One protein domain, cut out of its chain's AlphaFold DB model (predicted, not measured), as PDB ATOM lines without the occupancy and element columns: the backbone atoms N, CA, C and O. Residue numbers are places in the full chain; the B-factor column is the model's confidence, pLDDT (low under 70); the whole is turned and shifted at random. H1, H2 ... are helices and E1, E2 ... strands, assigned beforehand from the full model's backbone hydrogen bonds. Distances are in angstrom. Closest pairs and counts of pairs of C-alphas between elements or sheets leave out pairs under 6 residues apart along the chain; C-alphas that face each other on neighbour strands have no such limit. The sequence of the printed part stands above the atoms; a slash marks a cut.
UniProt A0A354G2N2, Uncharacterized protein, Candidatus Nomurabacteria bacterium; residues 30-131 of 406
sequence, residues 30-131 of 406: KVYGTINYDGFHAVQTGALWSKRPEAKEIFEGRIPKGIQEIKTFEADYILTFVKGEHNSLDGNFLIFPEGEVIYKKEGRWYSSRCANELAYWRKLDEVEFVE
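Overview. This is residues 30 to 131 of the 406 residues of an uncharacterized protein of Candidatus Nomurabacteria bacterium (UniProt A0A354G2N2). Two small three-stranded sheets meet at a corner where E5 comes up to E6, and their other edge strands, E1 and E3, stay apart. Helix H2 covers one face of the sheet E1 E4 E5 at one end of the long axis, H1 only grazes the sheet E3 E2 E6, and E7 lies at the far end of the long axis with residues 30 to 31 beside it. The printed part has 102 residues, with two named helices and seven named strands in the order H1 H2 E1 E2 E3 E4 E5 E6 E7; both sheets, E1 - E4 - E5 and E3 - E2 - E6, are antiparallel. The class is mixed, helices and strands, with under half of the residues, 42, in named elements. The whole is compact, with a radius of gyration of the C-alphas of 13.0 A, yet elongated in outline, spanning 41 by 26 by 23 A.

Along the chain. H1 is residues 39 to 42, its C-alpha 39 at (225.221, 237.081, 170.419). H2, residues 53 to 59, is 10.1 A long. E1 is residues 69 to 72, 10.4 A, and E2 is residues 77 to 81, 12.9 A. E3 is residues 93 to 96, and E4 is residues 101 to 105, 13.5 A, with C-alpha 101 at (232.859, 250.920, 175.023). E5 is residues 108 to 111, 10.5 A, and E6, residues 118 to 123, is the longest strand at 14.0 A. E7, residues 127 to 129, ends with C-alpha 129 at (229.226, 238.565, 154.934).

Arrangement. H1 only grazes the sheet E3 E2 E6; its closest C-alphas to E3 are those of Gly 39 and Leu 94, 5.2 A apart. H2 is on the sheet E1 E4 E5 at a height of 9.0 A, over E4 and only just over E5, where 3 of its C-alphas fall; it runs only just slantwise to the strands, at 30.3 degrees to E4 on the local plane. E1 and E4 are antiparallel, with N 71 and O 102 at 2.8 A. E2 and E3 form a hairpin, with N 79 and O 94 at 2.9 A. E4 and E5 form another, with N 103 and O 110 at 2.9 A. E2 and E6 are antiparallel, with N 78 and O 122 at 2.9 A. The closest C-alphas of E5 and E6 are those of Trp 109 and Leu 118, 5.4 A apart. E7 pairs with no named strand, but its residues 128 to 129 pair in parallel with residues 30 to 31. Every O i to N i+4 pair of H2 is within hydrogen-bond range; H1 is too short for such a pair.

Size, cuts and confidence. The two C-alphas farthest apart, of Lys 65 and Glu 131, are 41.7 A apart. The printed part has no cut. The one long link joins E2 to E3, with 11 residues. Mean pLDDT of the printed part is 90.4, and residues 86 to 91, in that link, are under 70.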
ATOM      1  N   LYS A  30     235.337 241.415 153.042       89.19
ATOM      2  CA  LYS A  30     234.636 240.129 152.995       89.19
ATOM      3  C   LYS A  30     235.000 239.289 154.204       89.19
ATOM      4  O   LYS A  30     236.160 238.902 154.354       89.19
ATOM      5  N   VAL A  31     233.999 238.966 155.010       87.81
ATOM      6  CA  VAL A  31     234.151 238.153 156.213       87.81
ATOM      7  C   VAL A  31     233.407 236.833 156.030       87.81
ATOM      8  O   VAL A  31     232.265 236.802 155.572       87.81
ATOM      9  N   TYR A  32     234.076 235.735 156.380       85.44
ATOM     10  CA  TYR A  32     233.541 234.380 156.273       85.44
ATOM     11  C   TYR A  32     233.279 233.827 157.670       85.44
ATOM     12  O   TYR A  32     234.212 233.663 158.456       85.44
ATOM     13  N   GLY A  33     232.024 233.511 157.969       80.81
ATOM     14  CA  GLY A  33     231.636 232.899 159.234       80.81
ATOM     15  C   GLY A  33     230.151 233.052 159.520       80.81
ATOM     16  O   GLY A  33     229.415 233.656 158.741       80.81
ATOM     17  N   THR A  34     229.726 232.500 160.652       81.25
ATOM     18  CA  THR A  34     228.349 232.612 161.130       81.25
ATOM     19  C   THR A  34     228.211 233.854 162.002       81.25
ATOM     20  O   THR A  34     229.005 234.074 162.922       81.25
ATOM     21  N   ILE A  35     227.193 234.664 161.711       83.12
ATOM     22  CA  ILE A  35     226.817 235.814 162.533       83.12
ATOM     23  C   ILE A  35     225.817 235.346 163.574       83.12
ATOM     24  O   ILE A  35     224.798 234.743 163.237       83.12
ATOM     25  N   ASN A  36     226.072 235.683 164.831       81.81
ATOM     26  CA  ASN A  36     225.069 235.588 165.872       81.81
ATOM     27  C   ASN A  36     224.527 236.990 166.179       81.81
ATOM     28  O   ASN A  36     225.154 237.763 166.907       81.81
ATOM     29  N   TYR A  37     223.361 237.303 165.612       78.25
ATOM     30  CA  TYR A  37     222.672 238.584 165.804       78.25
ATOM     31  C   TYR A  37     222.279 238.821 167.269       78.25
ATOM     32  O   TYR A  37     222.395 239.938 167.759       78.25
ATOM     33  N   ASP A  38     221.927 237.757 167.996       79.75
ATOM     34  CA  ASP A  38     221.588 237.816 169.424       79.75
ATOM     35  C   ASP A  38     222.811 237.607 170.331       79.75
ATOM     36  O   ASP A  38     222.713 237.602 171.562       79.75
ATOM     37  N   GLY A  39     223.993 237.440 169.728       77.12
ATOM     38  CA  GLY A  39     225.221 237.081 170.419       77.12
ATOM     39  C   GLY A  39     225.599 238.072 171.516       77.12
ATOM     40  O   GLY A  39     226.080 237.670 172.568       77.12
ATOM     41  N   PHE A  40     225.301 239.354 171.324       82.31
ATOM     42  CA  PHE A  40     225.540 240.389 172.326       82.31
ATOM     43  C   PHE A  40     224.739 240.202 173.618       82.31
ATOM     44  O   PHE A  40     225.279 240.396 174.705       82.31
ATOM     45  N   HIS A  41     223.478 239.773 173.528       82.50
ATOM     46  CA  HIS A  41     222.664 239.492 174.714       82.50
ATOM     47  C   HIS A  41     223.134 238.242 175.458       82.50
ATOM     48  O   HIS A  41     222.951 238.146 176.671       82.50
ATOM     49  N   ALA A  42     223.774 237.314 174.749       82.62
ATOM     50  CA  ALA A  42     224.387 236.136 175.342       82.62
ATOM     51  C   ALA A  42     225.747 236.434 176.014       82.62
ATOM     52  O   ALA A  42     226.227 235.614 176.796       82.62
ATOM     53  N   VAL A  43     226.358 237.603 175.772       85.94
ATOM     54  CA  VAL A  43     227.568 238.031 176.490       85.94
ATOM     55  C   VAL A  43     227.201 238.501 177.897       85.94
ATOM     56  O   VAL A  43     226.546 239.530 178.092       85.94
ATOM     57  N   GLN A  44     227.682 237.769 178.902       88.44
ATOM     58  CA  GLN A  44     227.470 238.122 180.299       88.44
ATOM     59  C   GLN A  44     228.283 239.369 180.680       88.44
ATOM     60  O   GLN A  44     229.518 239.373 180.668       88.44
ATOM     61  N   THR A  45     227.583 240.434 181.071       91.75
ATOM     62  CA  THR A  45     228.214 241.631 181.636       91.75
ATOM     63  C   THR A  45     229.012 241.261 182.885       91.75
ATOM     64  O   THR A  45     228.524 240.568 183.776       91.75
ATOM     65  N   GLY A  46     230.255 241.723 182.937       90.25
ATOM     66  CA  GLY A  46     231.183 241.494 184.032       90.25
ATOM     67  C   GLY A  46     231.787 240.098 184.127       90.25
ATOM     68  O   GLY A  46     232.433 239.815 185.135       90.25
ATOM     69  N   ALA A  47     231.644 239.258 183.094       90.12
ATOM     70  CA  ALA A  47     232.179 237.893 183.073       90.12
ATOM     71  C   ALA A  47     233.652 237.802 183.519       90.12
ATOM     72  O   ALA A  47     234.007 236.928 184.310       90.12
ATOM     73  N   LEU A  48     234.506 238.727 183.061       92.75
ATOM     74  CA  LEU A  48     235.943 238.717 183.347       92.75
ATOM     75  C   LEU A  48     236.431 239.930 184.154       92.75
ATOM     76  O   LEU A  48     237.638 240.154 184.250       92.75
ATOM     77  N   TRP A  49     235.536 240.684 184.803       95.12
ATOM     78  CA  TRP A  49     235.938 241.832 185.636       95.12
ATOM     79  C   TRP A  49     236.820 241.441 186.825       95.12
ATOM     80  O   TRP A  49     237.637 242.239 187.267       95.12
ATOM     81  N   SER A  50     236.710 240.210 187.330       94.31
ATOM     82  CA  SER A  50     237.606 239.713 188.382       94.31
ATOM     83  C   SER A  50     239.053 239.560 187.904       94.31
ATOM     84  O   SER A  50     239.978 239.770 188.683       94.31
ATOM     85  N   LYS A  51     239.256 239.219 186.623       93.94
ATOM     86  CA  LYS A  51     240.584 239.104 186.002       93.94
ATOM     87  C   LYS A  51     241.094 240.449 185.481       93.94
ATOM     88  O   LYS A  51     242.301 240.655 185.416       93.94
ATOM     89  N   ARG A  52     240.179 241.338 185.087       95.12
ATOM     90  CA  ARG A  52     240.454 242.648 184.477       95.12
ATOM     91  C   ARG A  52     239.564 243.717 185.126       95.12
ATOM     92  O   ARG A  52     238.563 244.126 184.529       95.12
ATOM     93  N   PRO A  53     239.876 244.140 186.363       96.62
ATOM     94  CA  PRO A  53     239.051 245.091 187.111       96.62
ATOM     95  C   PRO A  53     238.952 246.458 186.430       96.62
ATOM     96  O   PRO A  53     237.935 247.136 186.562       96.62
ATOM     97  N   GLU A  54     239.948 246.832 185.625       97.12
ATOM     98  CA  GLU A  54     239.923 248.065 184.843       97.12
ATOM     99  C   GLU A  54     238.729 248.141 183.881       97.12
ATOM    100  O   GLU A  54     238.217 249.228 183.627       97.12
ATOM    101  N   ALA A  55     238.238 247.002 183.378       97.19
ATOM    102  CA  ALA A  55     237.081 246.973 182.489       97.19
ATOM    103  C   ALA A  55     235.813 247.439 183.206       97.19
ATOM    104  O   ALA A  55     235.021 248.175 182.622       97.19
ATOM    105  N   LYS A  56     235.657 247.056 184.481       97.69
ATOM    106  CA  LYS A  56     234.547 247.501 185.324       97.69
ATOM    107  C   LYS A  56     234.597 249.010 185.522       97.69
ATOM    108  O   LYS A  56     233.589 249.679 185.350       97.69
ATOM    109  N   GLU A  57     235.774 249.542 185.846       97.50
ATOM    110  CA  GLU A  57     235.952 250.983 186.034       97.50
ATOM    111  C   GLU A  57     235.589 251.764 184.765       97.50
ATOM    112  O   GLU A  57     234.855 252.746 184.850       97.50
ATOM    113  N   ILE A  58     236.026 251.293 183.593       97.44
ATOM    114  CA  ILE A  58     235.704 251.906 182.293       97.44
ATOM    115  C   ILE A  58     234.216 251.804 181.977       97.44
ATOM    116  O   ILE A  58     233.619 252.785 181.540       97.44
ATOM    117  N   PHE A  59     233.605 250.649 182.239       96.69
ATOM    118  CA  PHE A  59     232.167 250.452 182.071       96.69
ATOM    119  C   PHE A  59     231.349 251.395 182.970       96.69
ATOM    120  O   PHE A  59     230.310 251.905 182.562       96.69
ATOM    121  N   GLU A  60     231.849 251.693 184.170       96.31
ATOM    122  CA  GLU A  60     231.275 252.666 185.107       96.31
ATOM    123  C   GLU A  60     231.646 254.132 184.780       96.31
ATOM    124  O   GLU A  60     231.320 255.042 185.546       96.31
ATOM    125  N   GLY A  61     232.327 254.386 183.656       96.31
ATOM    126  CA  GLY A  61     232.681 255.728 183.180       96.31
ATOM    127  C   GLY A  61     233.948 256.327 183.799       96.31
ATOM    128  O   GLY A  61     234.189 257.528 183.670       96.31
ATOM    129  N   ARG A  62     234.770 255.525 184.483       96.75
ATOM    130  CA  ARG A  62     236.061 255.942 185.055       96.75
ATOM    131  C   ARG A  62     237.215 255.554 184.134       96.75
ATOM    132  O   ARG A  62     237.141 254.580 183.399       96.75
ATOM    133  N   ILE A  63     238.316 256.298 184.201       95.25
ATOM    134  CA  ILE A  63     239.517 256.018 183.400       95.25
ATOM    135  C   ILE A  63     240.631 255.527 184.339       95.25
ATOM    136  O   ILE A  63     241.271 256.353 184.997       95.25
ATOM    137  N   PRO A  64     240.865 254.204 184.439       94.69
ATOM    138  CA  PRO A  64     241.927 253.655 185.271       94.69
ATOM    139  C   PRO A  64     243.315 253.983 184.705       94.69
ATOM    140  O   PRO A  64     243.496 254.287 183.523       94.69
ATOM    141  N   LYS A  65     244.340 253.898 185.559       94.88
ATOM    142  CA  LYS A  65     245.738 254.089 185.137       94.88
ATOM    143  C   LYS A  65     246.194 252.950 184.219       94.88
ATOM    144  O   LYS A  65     245.816 251.799 184.410       94.88
ATOM    145  N   GLY A  66     247.065 253.268 183.260       94.06
ATOM    146  CA  GLY A  66     247.665 252.282 182.350       94.06
ATOM    147  C   GLY A  66     246.823 251.943 181.114       94.06
ATOM    148  O   GLY A  66     247.243 251.114 180.308       94.06
ATOM    149  N   ILE A  67     245.669 252.592 180.935       97.50
ATOM    150  CA  ILE A  67     244.874 252.489 179.708       97.50
ATOM    151  C   ILE A  67     245.497 253.356 178.619       97.50
ATOM    152  O   ILE A  67     245.810 254.523 178.841       97.50
ATOM    153  N   GLN A  68     245.689 252.762 177.444       97.25
ATOM    154  CA  GLN A  68     246.297 253.428 176.295       97.25
ATOM    155  C   GLN A  68     245.258 254.210 175.489       97.25
ATOM    156  O   GLN A  68     245.550 255.293 174.994       97.25
ATOM    157  N   GLU A  69     244.058 253.649 175.333       97.25
ATOM    158  CA  GLU A  69     243.011 254.202 174.475       97.25
ATOM    159  C   GLU A  69     241.638 253.698 174.931       97.25
ATOM    160  O   GLU A  69     241.518 252.561 175.390       97.25
ATOM    161  N   ILE A  70     240.602 254.526 174.792       97.12
ATOM    162  CA  ILE A  70     239.198 254.154 175.005       97.12
ATOM    163  C   ILE A  70     238.423 254.609 173.772       97.12
ATOM    164  O   ILE A  70     238.610 255.735 173.309       97.12
ATOM    165  N   LYS A  71     237.571 253.734 173.235       96.94
ATOM    166  CA  LYS A  71     236.680 254.035 172.114       96.94
ATOM    167  C   LYS A  71     235.258 253.660 172.459       96.94
ATOM    168  O   LYS A  71     235.016 252.593 173.015       96.94
ATOM    169  N   THR A  72     234.343 254.518 172.047       97.12
ATOM    170  CA  THR A  72     232.917 254.225 172.018       97.12
ATOM    171  C   THR A  72     232.533 253.925 170.580       97.12
ATOM    172  O   THR A  72     232.976 254.618 169.662       97.12
ATOM    173  N   PHE A  73     231.745 252.882 170.371       96.00
ATOM    174  CA  PHE A  73     231.214 252.563 169.057       96.00
ATOM    175  C   PHE A  73     230.227 253.639 168.597       96.00
ATOM    176  O   PHE A  73     229.261 253.940 169.286       96.00
ATOM    177  N   GLU A  74     230.498 254.220 167.427       96.31
ATOM    178  CA  GLU A  74     229.685 255.264 166.776       96.31
ATOM    179  C   GLU A  74     228.548 254.698 165.907       96.31
ATOM    180  O   GLU A  74     227.807 255.446 165.283       96.31
ATOM    181  N   ALA A  75     228.491 253.377 165.769       95.94
ATOM    182  CA  ALA A  75     227.530 252.628 164.971       95.94
ATOM    183  C   ALA A  75     227.488 251.191 165.508       95.94
ATOM    184  O   ALA A  75     228.187 250.879 166.471       95.94
ATOM    185  N   ASP A  76     226.741 250.303 164.861       94.81
ATOM    186  CA  ASP A  76     226.833 248.874 165.149       94.81
ATOM    187  C   ASP A  76     228.154 248.305 164.620       94.81
ATOM    188  O   ASP A  76     228.571 248.562 163.483       94.81
ATOM    189  N   TYR A  77     228.815 247.502 165.448       95.12
ATOM    190  CA  TYR A  77     230.073 246.845 165.118       95.12
ATOM    191  C   TYR A  77     229.908 245.339 165.109       95.12
ATOM    192  O   TYR A  77     229.262 244.751 165.968       95.12
ATOM    193  N   ILE A  78     230.585 244.698 164.172       94.00
ATOM    194  CA  ILE A  78     230.875 243.276 164.235       94.00
ATOM    195  C   ILE A  78     232.180 243.076 165.001       94.00
ATOM    196  O   ILE A  78     233.162 243.763 164.723       94.00
ATOM    197  N   LEU A  79     232.228 242.102 165.911       92.81
ATOM    198  CA  LEU A  79     233.460 241.701 166.585       92.81
ATOM    199  C   LEU A  79     233.558 240.196 166.840       92.81
ATOM    200  O   LEU A  79     232.563 239.474 166.793       92.81
ATOM    201  N   THR A  80     234.772 239.732 167.129       91.75
ATOM    202  CA  THR A  80     235.038 238.390 167.667       91.75
ATOM    203  C   THR A  80     235.958 238.483 168.875       91.75
ATOM    204  O   THR A  80     236.818 239.366 168.958       91.75
ATOM    205  N   PHE A  81     235.796 237.552 169.811       91.62
ATOM    206  CA  PHE A  81     236.713 237.401 170.936       91.62
ATOM    207  C   PHE A  81     237.890 236.494 170.587       91.62
ATOM    208  O   PHE A  81     237.792 235.619 169.720       91.62
ATOM    209  N   VAL A  82     239.007 236.695 171.286       90.38
ATOM    210  CA  VAL A  82     240.129 235.750 171.265       90.38
ATOM    211  C   VAL A  82     239.652 234.400 171.804       90.38
ATOM    212  O   VAL A  82     238.935 234.332 172.800       90.38
ATOM    213  N   LYS A  83     240.036 233.310 171.130       85.75
ATOM    214  CA  LYS A  83     239.682 231.950 171.555       85.75
ATOM    215  C   LYS A  83     240.234 231.657 172.950       85.75
ATOM    216  O   LYS A  83     241.399 231.938 173.219       85.75
ATOM    217  N   GLY A  84     239.433 231.004 173.788       79.62
ATOM    218  CA  GLY A  84     239.842 230.598 175.134       79.62
ATOM    219  C   GLY A  84     239.524 231.634 176.212       79.62
ATOM    220  O   GLY A  84     239.905 231.449 177.365       79.62
ATOM    221  N   GLU A  85     238.776 232.686 175.880       76.62
ATOM    222  CA  GLU A  85     238.289 233.682 176.840       76.62
ATOM    223  C   GLU A  85     237.028 233.207 177.607       76.62
ATOM    224  O   GLU A  85     236.358 233.997 178.271       76.62
ATOM    225  N   HIS A  86     236.744 231.897 177.577       62.59
ATOM    226  CA  HIS A  86     235.672 231.197 178.299       62.59
ATOM    227  C   HIS A  86     234.236 231.620 177.956       62.59
ATOM    228  O   HIS A  86     233.327 231.342 178.740       62.59
ATOM    229  N   ASN A  87     233.987 232.217 176.789       64.25
ATOM    230  CA  ASN A  87     232.618 232.445 176.340       64.25
ATOM    231  C   ASN A  87     232.152 231.303 175.434       64.25
ATOM    232  O   ASN A  87     232.864 230.843 174.544       64.25
ATOM    233  N   SER A  88     230.891 230.894 175.592       68.50
ATOM    234  CA  SER A  88     230.203 229.959 174.683       68.50
ATOM    235  C   SER A  88     230.068 230.489 173.246       68.50
ATOM    236  O   SER A  88     229.491 229.830 172.387       68.50
ATOM    237  N   LEU A  89     230.560 231.703 173.000       68.56
ATOM    238  CA  LEU A  89     230.464 232.456 171.760       68.56
ATOM    239  C   LEU A  89     231.829 232.659 171.087       68.56
ATOM    240  O   LEU A  89     231.897 233.351 170.071       68.56
ATOM    241  N   ASP A  90     232.903 232.086 171.640       68.44
ATOM    242  CA  ASP A  90     234.246 232.174 171.067       68.44
ATOM    243  C   ASP A  90     234.239 231.726 169.593       68.44
ATOM    244  O   ASP A  90     233.728 230.662 169.242       68.44
ATOM    245  N   GLY A  91     234.823 232.547 168.715       68.06
ATOM    246  CA  GLY A  91     234.923 232.266 167.280       68.06
ATOM    247  C   GLY A  91     233.692 232.614 166.434       68.06
ATOM    248  O   GLY A  91     233.800 232.561 165.211       68.06
ATOM    249  N   ASN A  92     232.570 233.018 167.038       80.75
ATOM    250  CA  ASN A  92     231.425 233.560 166.303       80.75
ATOM    251  C   ASN A  92     231.550 235.073 166.127       80.75
ATOM    252  O   ASN A  92     232.094 235.770 166.989       80.75
ATOM    253  N   PHE A  93     230.996 235.585 165.030       88.38
ATOM    254  CA  PHE A  93     230.839 237.021 164.849       88.38
ATOM    255  C   PHE A  93     229.635 237.521 165.641       88.38
ATOM    256  O   PHE A  93     228.516 237.036 165.460       88.38
ATOM    257  N   LEU A  94     229.876 238.487 166.523       90.69
ATOM    258  CA  LEU A  94     228.871 239.103 167.383       90.69
ATOM    259  C   LEU A  94     228.628 240.534 166.920       90.69
ATOM    260  O   LEU A  94     229.581 241.238 166.589       90.69
ATOM    261  N   ILE A  95     227.370 240.965 166.934       91.75
ATOM    262  CA  ILE A  95     227.008 242.356 166.652       91.75
ATOM    263  C   ILE A  95     226.893 243.100 167.974       91.75
ATOM    264  O   ILE A  95     226.038 242.774 168.789       91.75
ATOM    265  N   PHE A  96     227.758 244.082 168.189       92.69
ATOM    266  CA  PHE A  96     227.710 244.991 169.324       92.69
ATOM    267  C   PHE A  96     227.048 246.302 168.895       92.69
ATOM    268  O   PHE A  96     227.441 246.854 167.864       92.69
ATOM    269  N   PRO A  97     226.070 246.801 169.665       93.88
ATOM    270  CA  PRO A  97     225.354 248.012 169.313       93.88
ATOM    271  C   PRO A  97     226.218 249.266 169.474       93.88
ATOM    272  O   PRO A  97     227.215 249.279 170.209       93.88
ATOM    273  N   GLU A  98     225.775 250.340 168.826       95.38
ATOM    274  CA  GLU A  98     226.258 251.699 169.081       95.38
ATOM    275  C   GLU A  98     226.273 252.034 170.587       95.38
ATOM    276  O   GLU A  98     225.389 251.644 171.354       95.38
ATOM    277  N   GLY A  99     227.292 252.778 171.018       95.06
ATOM    278  CA  GLY A  99     227.459 253.224 172.401       95.06
ATOM    279  C   GLY A  99     228.262 252.269 173.287       95.06
ATOM    280  O   GLY A  99     228.681 252.665 174.375       95.06
ATOM    281  N   GLU A 100     228.541 251.046 172.833       95.19
ATOM    282  CA  GLU A 100     229.411 250.126 173.568       95.19
ATOM    283  C   GLU A 100     230.859 250.626 173.611       95.19
ATOM    284  O   GLU A 100     231.377 251.224 172.663       95.19
ATOM    285  N   VAL A 101     231.523 250.385 174.745       96.81
ATOM    286  CA  VAL A 101     232.859 250.920 175.023       96.81
ATOM    287  C   VAL A 101     233.895 249.804 174.987       96.81
ATOM    288  O   VAL A 101     233.780 248.791 175.688       96.81
ATOM    289  N   ILE A 102     234.953 250.021 174.215       97.44
ATOM    290  CA  ILE A 102     236.140 249.172 174.158       97.44
ATOM    291  C   ILE A 102     237.366 249.962 174.607       97.44
ATOM    292  O   ILE A 102     237.420 251.188 174.497       97.44
ATOM    293  N   TYR A 103     238.379 249.266 175.108       98.25
ATOM    294  CA  TYR A 103     239.599 249.904 175.587       98.25
ATOM    295  C   TYR A 103     240.843 249.121 175.197       98.25
ATOM    296  O   TYR A 103     240.795 247.913 174.970       98.25
ATOM    297  N   LYS A 104     241.971 249.826 175.127       98.12
ATOM    298  CA  LYS A 104     243.271 249.269 174.782       98.12
ATOM    299  C   LYS A 104     244.198 249.269 175.990       98.12
ATOM    300  O   LYS A 104     244.432 250.313 176.604       98.12
ATOM    301  N   LYS A 105     244.771 248.108 176.296       97.06
ATOM    302  CA  LYS A 105     245.777 247.921 177.349       97.06
ATOM    303  C   LYS A 105     246.852 246.977 176.831       97.06
ATOM    304  O   LYS A 105     246.534 245.944 176.252       97.06
ATOM    305  N   GLU A 106     248.118 247.355 177.000       95.81
ATOM    306  CA  GLU A 106     249.265 246.534 176.569       95.81
ATOM    307  C   GLU A 106     249.179 246.100 175.090       95.81
ATOM    308  O   GLU A 106     249.505 244.976 174.723       95.81
ATOM    309  N   GLY A 107     248.702 246.994 174.218       96.12
ATOM    310  CA  GLY A 107     248.580 246.713 172.785       96.12
ATOM    311  C   GLY A 107     247.338 245.916 172.372       96.12
ATOM    312  O   GLY A 107     247.070 245.841 171.174       96.12
ATOM    313  N   ARG A 108     246.557 245.389 173.319       96.81
ATOM    314  CA  ARG A 108     245.380 244.541 173.072       96.81
ATOM    315  C   ARG A 108     244.083 245.293 173.337       96.81
ATOM    316  O   ARG A 108     244.047 246.164 174.208       96.81
ATOM    317  N   TRP A 109     243.040 244.963 172.584       97.31
ATOM    318  CA  TRP A 109     241.709 245.555 172.723       97.31
ATOM    319  C   TRP A 109     240.806 244.667 173.569       97.31
ATOM    320  O   TRP A 109     240.828 243.451 173.418       97.31
ATOM    321  N   TYR A 110     239.985 245.279 174.413       96.56
ATOM    322  CA  TYR A 110     239.074 244.590 175.317       96.56
ATOM    323  C   TYR A 110     237.702 245.264 175.323       96.56
ATOM    324  O   TYR A 110     237.598 246.484 175.181       96.56
ATOM    325  N   SER A 111     236.647 244.482 175.541       95.50
ATOM    326  CA  SER A 111     235.307 245.006 175.824       95.50
ATOM    327  C   SER A 111     235.212 245.469 177.279       95.50
ATOM    328  O   SER A 111     235.513 244.697 178.187       95.50
ATOM    329  N   SER A 112     234.746 246.693 177.539       96.50
ATOM    330  CA  SER A 112     234.492 247.153 178.918       96.50
ATOM    331  C   SER A 112     233.370 246.354 179.601       96.50
ATOM    332  O   SER A 112     233.465 246.011 180.780       96.50
ATOM    333  N   ARG A 113     232.342 245.964 178.833       94.38
ATOM    334  CA  ARG A 113     231.160 245.238 179.313       94.38
ATOM    335  C   ARG A 113     231.493 243.887 179.930       94.38
ATOM    336  O   ARG A 113     230.971 243.563 180.988       94.38
ATOM    337  N   CYS A 114     232.328 243.085 179.276       93.06
ATOM    338  CA  CYS A 114     232.611 241.705 179.694       93.06
ATOM    339  C   CYS A 114     234.080 241.442 180.033       93.06
ATOM    340  O   CYS A 114     234.391 240.380 180.565       93.06
ATOM    341  N   ALA A 115     234.966 242.415 179.797       95.06
ATOM    342  CA  ALA A 115     236.419 242.292 179.901       95.06
ATOM    343  C   ALA A 115     237.060 241.336 178.882       95.06
ATOM    344  O   ALA A 115     238.258 241.079 178.988       95.06
ATOM    345  N   ASN A 116     236.323 240.821 177.892       94.19
ATOM    346  CA  ASN A 116     236.891 239.908 176.905       94.19
ATOM    347  C   ASN A 116     237.869 240.602 175.944       94.19
ATOM    348  O   ASN A 116     237.597 241.714 175.485       94.19
ATOM    349  N   GLU A 117     238.977 239.932 175.614       94.62
ATOM    350  CA  GLU A 117     239.929 240.361 174.582       94.62
ATOM    351  C   GLU A 117     239.309 240.218 173.183       94.62
ATOM    352  O   GLU A 117     238.738 239.180 172.837       94.62
ATOM    353  N   LEU A 118     239.421 241.270 172.371       94.12
ATOM    354  CA  LEU A 118     238.887 241.336 171.013       94.12
ATOM    355  C   LEU A 118     239.943 240.863 170.009       94.12
ATOM    356  O   LEU A 118     241.020 241.451 169.913       94.12
ATOM    357  N   ALA A 119     239.609 239.845 169.217       93.44
ATOM    358  CA  ALA A 119     240.439 239.380 168.105       93.44
ATOM    359  C   ALA A 119     240.176 240.174 166.816       93.44
ATOM    360  O   ALA A 119     241.082 240.390 166.011       93.44
ATOM    361  N   TYR A 120     238.937 240.623 166.621       93.06
ATOM    362  CA  TYR A 120     238.498 241.352 165.435       93.06
ATOM    363  C   TYR A 120     237.399 242.339 165.800       93.06
ATOM    364  O   TYR A 120     236.561 242.020 166.641       93.06
ATOM    365  N   TRP A 121     237.378 243.505 165.152       94.44
ATOM    366  CA  TRP A 121     236.233 244.414 165.180       94.44
ATOM    367  C   TRP A 121     236.215 245.361 163.965       94.44
ATOM    368  O   TRP A 121     237.261 245.897 163.571       94.44
ATOM    369  N   ARG A 122     235.034 245.575 163.371       95.12
ATOM    370  CA  ARG A 122     234.768 246.498 162.246       95.12
ATOM    371  C   ARG A 122     233.354 247.061 162.325       95.12
ATOM    372  O   ARG A 122     232.493 246.438 162.943       95.12
ATOM    373  N   LYS A 123     233.109 248.216 161.700       95.06
ATOM    374  CA  LYS A 123     231.739 248.724 161.552       95.06
ATOM    375  C   LYS A 123     230.943 247.758 160.673       95.06
ATOM    376  O   LYS A 123     231.486 247.172 159.736       95.06
ATOM    377  N   LEU A 124     229.668 247.556 160.989       92.19
ATOM    378  CA  LEU A 124     228.827 246.588 160.282       92.19
ATOM    379  C   LEU A 124     228.625 246.952 158.798       92.19
ATOM    380  O   LEU A 124     228.517 246.068 157.951       92.19
ATOM    381  N   ASP A 125     228.600 248.242 158.461       91.94
ATOM    382  CA  ASP A 125     228.428 248.750 157.094       91.94
ATOM    383  C   ASP A 125     229.664 248.551 156.198       91.94
ATOM    384  O   ASP A 125     229.521 248.426 154.973       91.94
ATOM    385  N   GLU A 126     230.847 248.453 156.810       92.88
ATOM    386  CA  GLU A 126     232.139 248.184 156.169       92.88
ATOM    387  C   GLU A 126     232.342 246.704 155.812       92.88
ATOM    388  O   GLU A 126     233.269 246.377 155.066       92.88
ATOM    389  N   VAL A 127     231.483 245.807 156.304       91.62
ATOM    390  CA  VAL A 127     231.633 244.357 156.147       91.62
ATOM    391  C   VAL A 127     230.569 243.776 155.212       91.62
ATOM    392  O   VAL A 127     229.393 244.138 155.240       91.62
ATOM    393  N   GLU A 128     230.996 242.858 154.348       90.00
ATOM    394  CA  GLU A 128     230.139 241.992 153.543       90.00
ATOM    395  C   GLU A 128     230.305 240.551 154.032       90.00
ATOM    396  O   GLU A 128     231.399 239.982 153.990       90.00
ATOM    397  N   PHE A 129     229.212 239.951 154.492       84.44
ATOM    398  CA  PHE A 129     229.226 238.565 154.934       84.44
ATOM    399  C   PHE A 129     229.009 237.627 153.772       84.44
ATOM    400  O   PHE A 129     228.001 237.701 153.070       84.44
ATOM    401  N   VAL A 130     229.948 236.705 153.615       83.19
ATOM    402  CA  VAL A 130     229.815 235.611 152.667       83.19
ATOM    403  C   VAL A 130     229.553 234.358 153.483       83.19
ATOM    404  O   VAL A 130     230.476 233.751 154.033       83.19
ATOM    405  N   GLU A 131     228.276 233.992 153.592       71.44
ATOM    406  CA  GLU A 131     227.893 232.702 154.152       71.44
ATOM    407  C   GLU A 131     228.497 231.625 153.253       71.44
ATOM    408  O   GLU A 131     228.178 231.511 152.068       71.44
TER     409      GLU A 131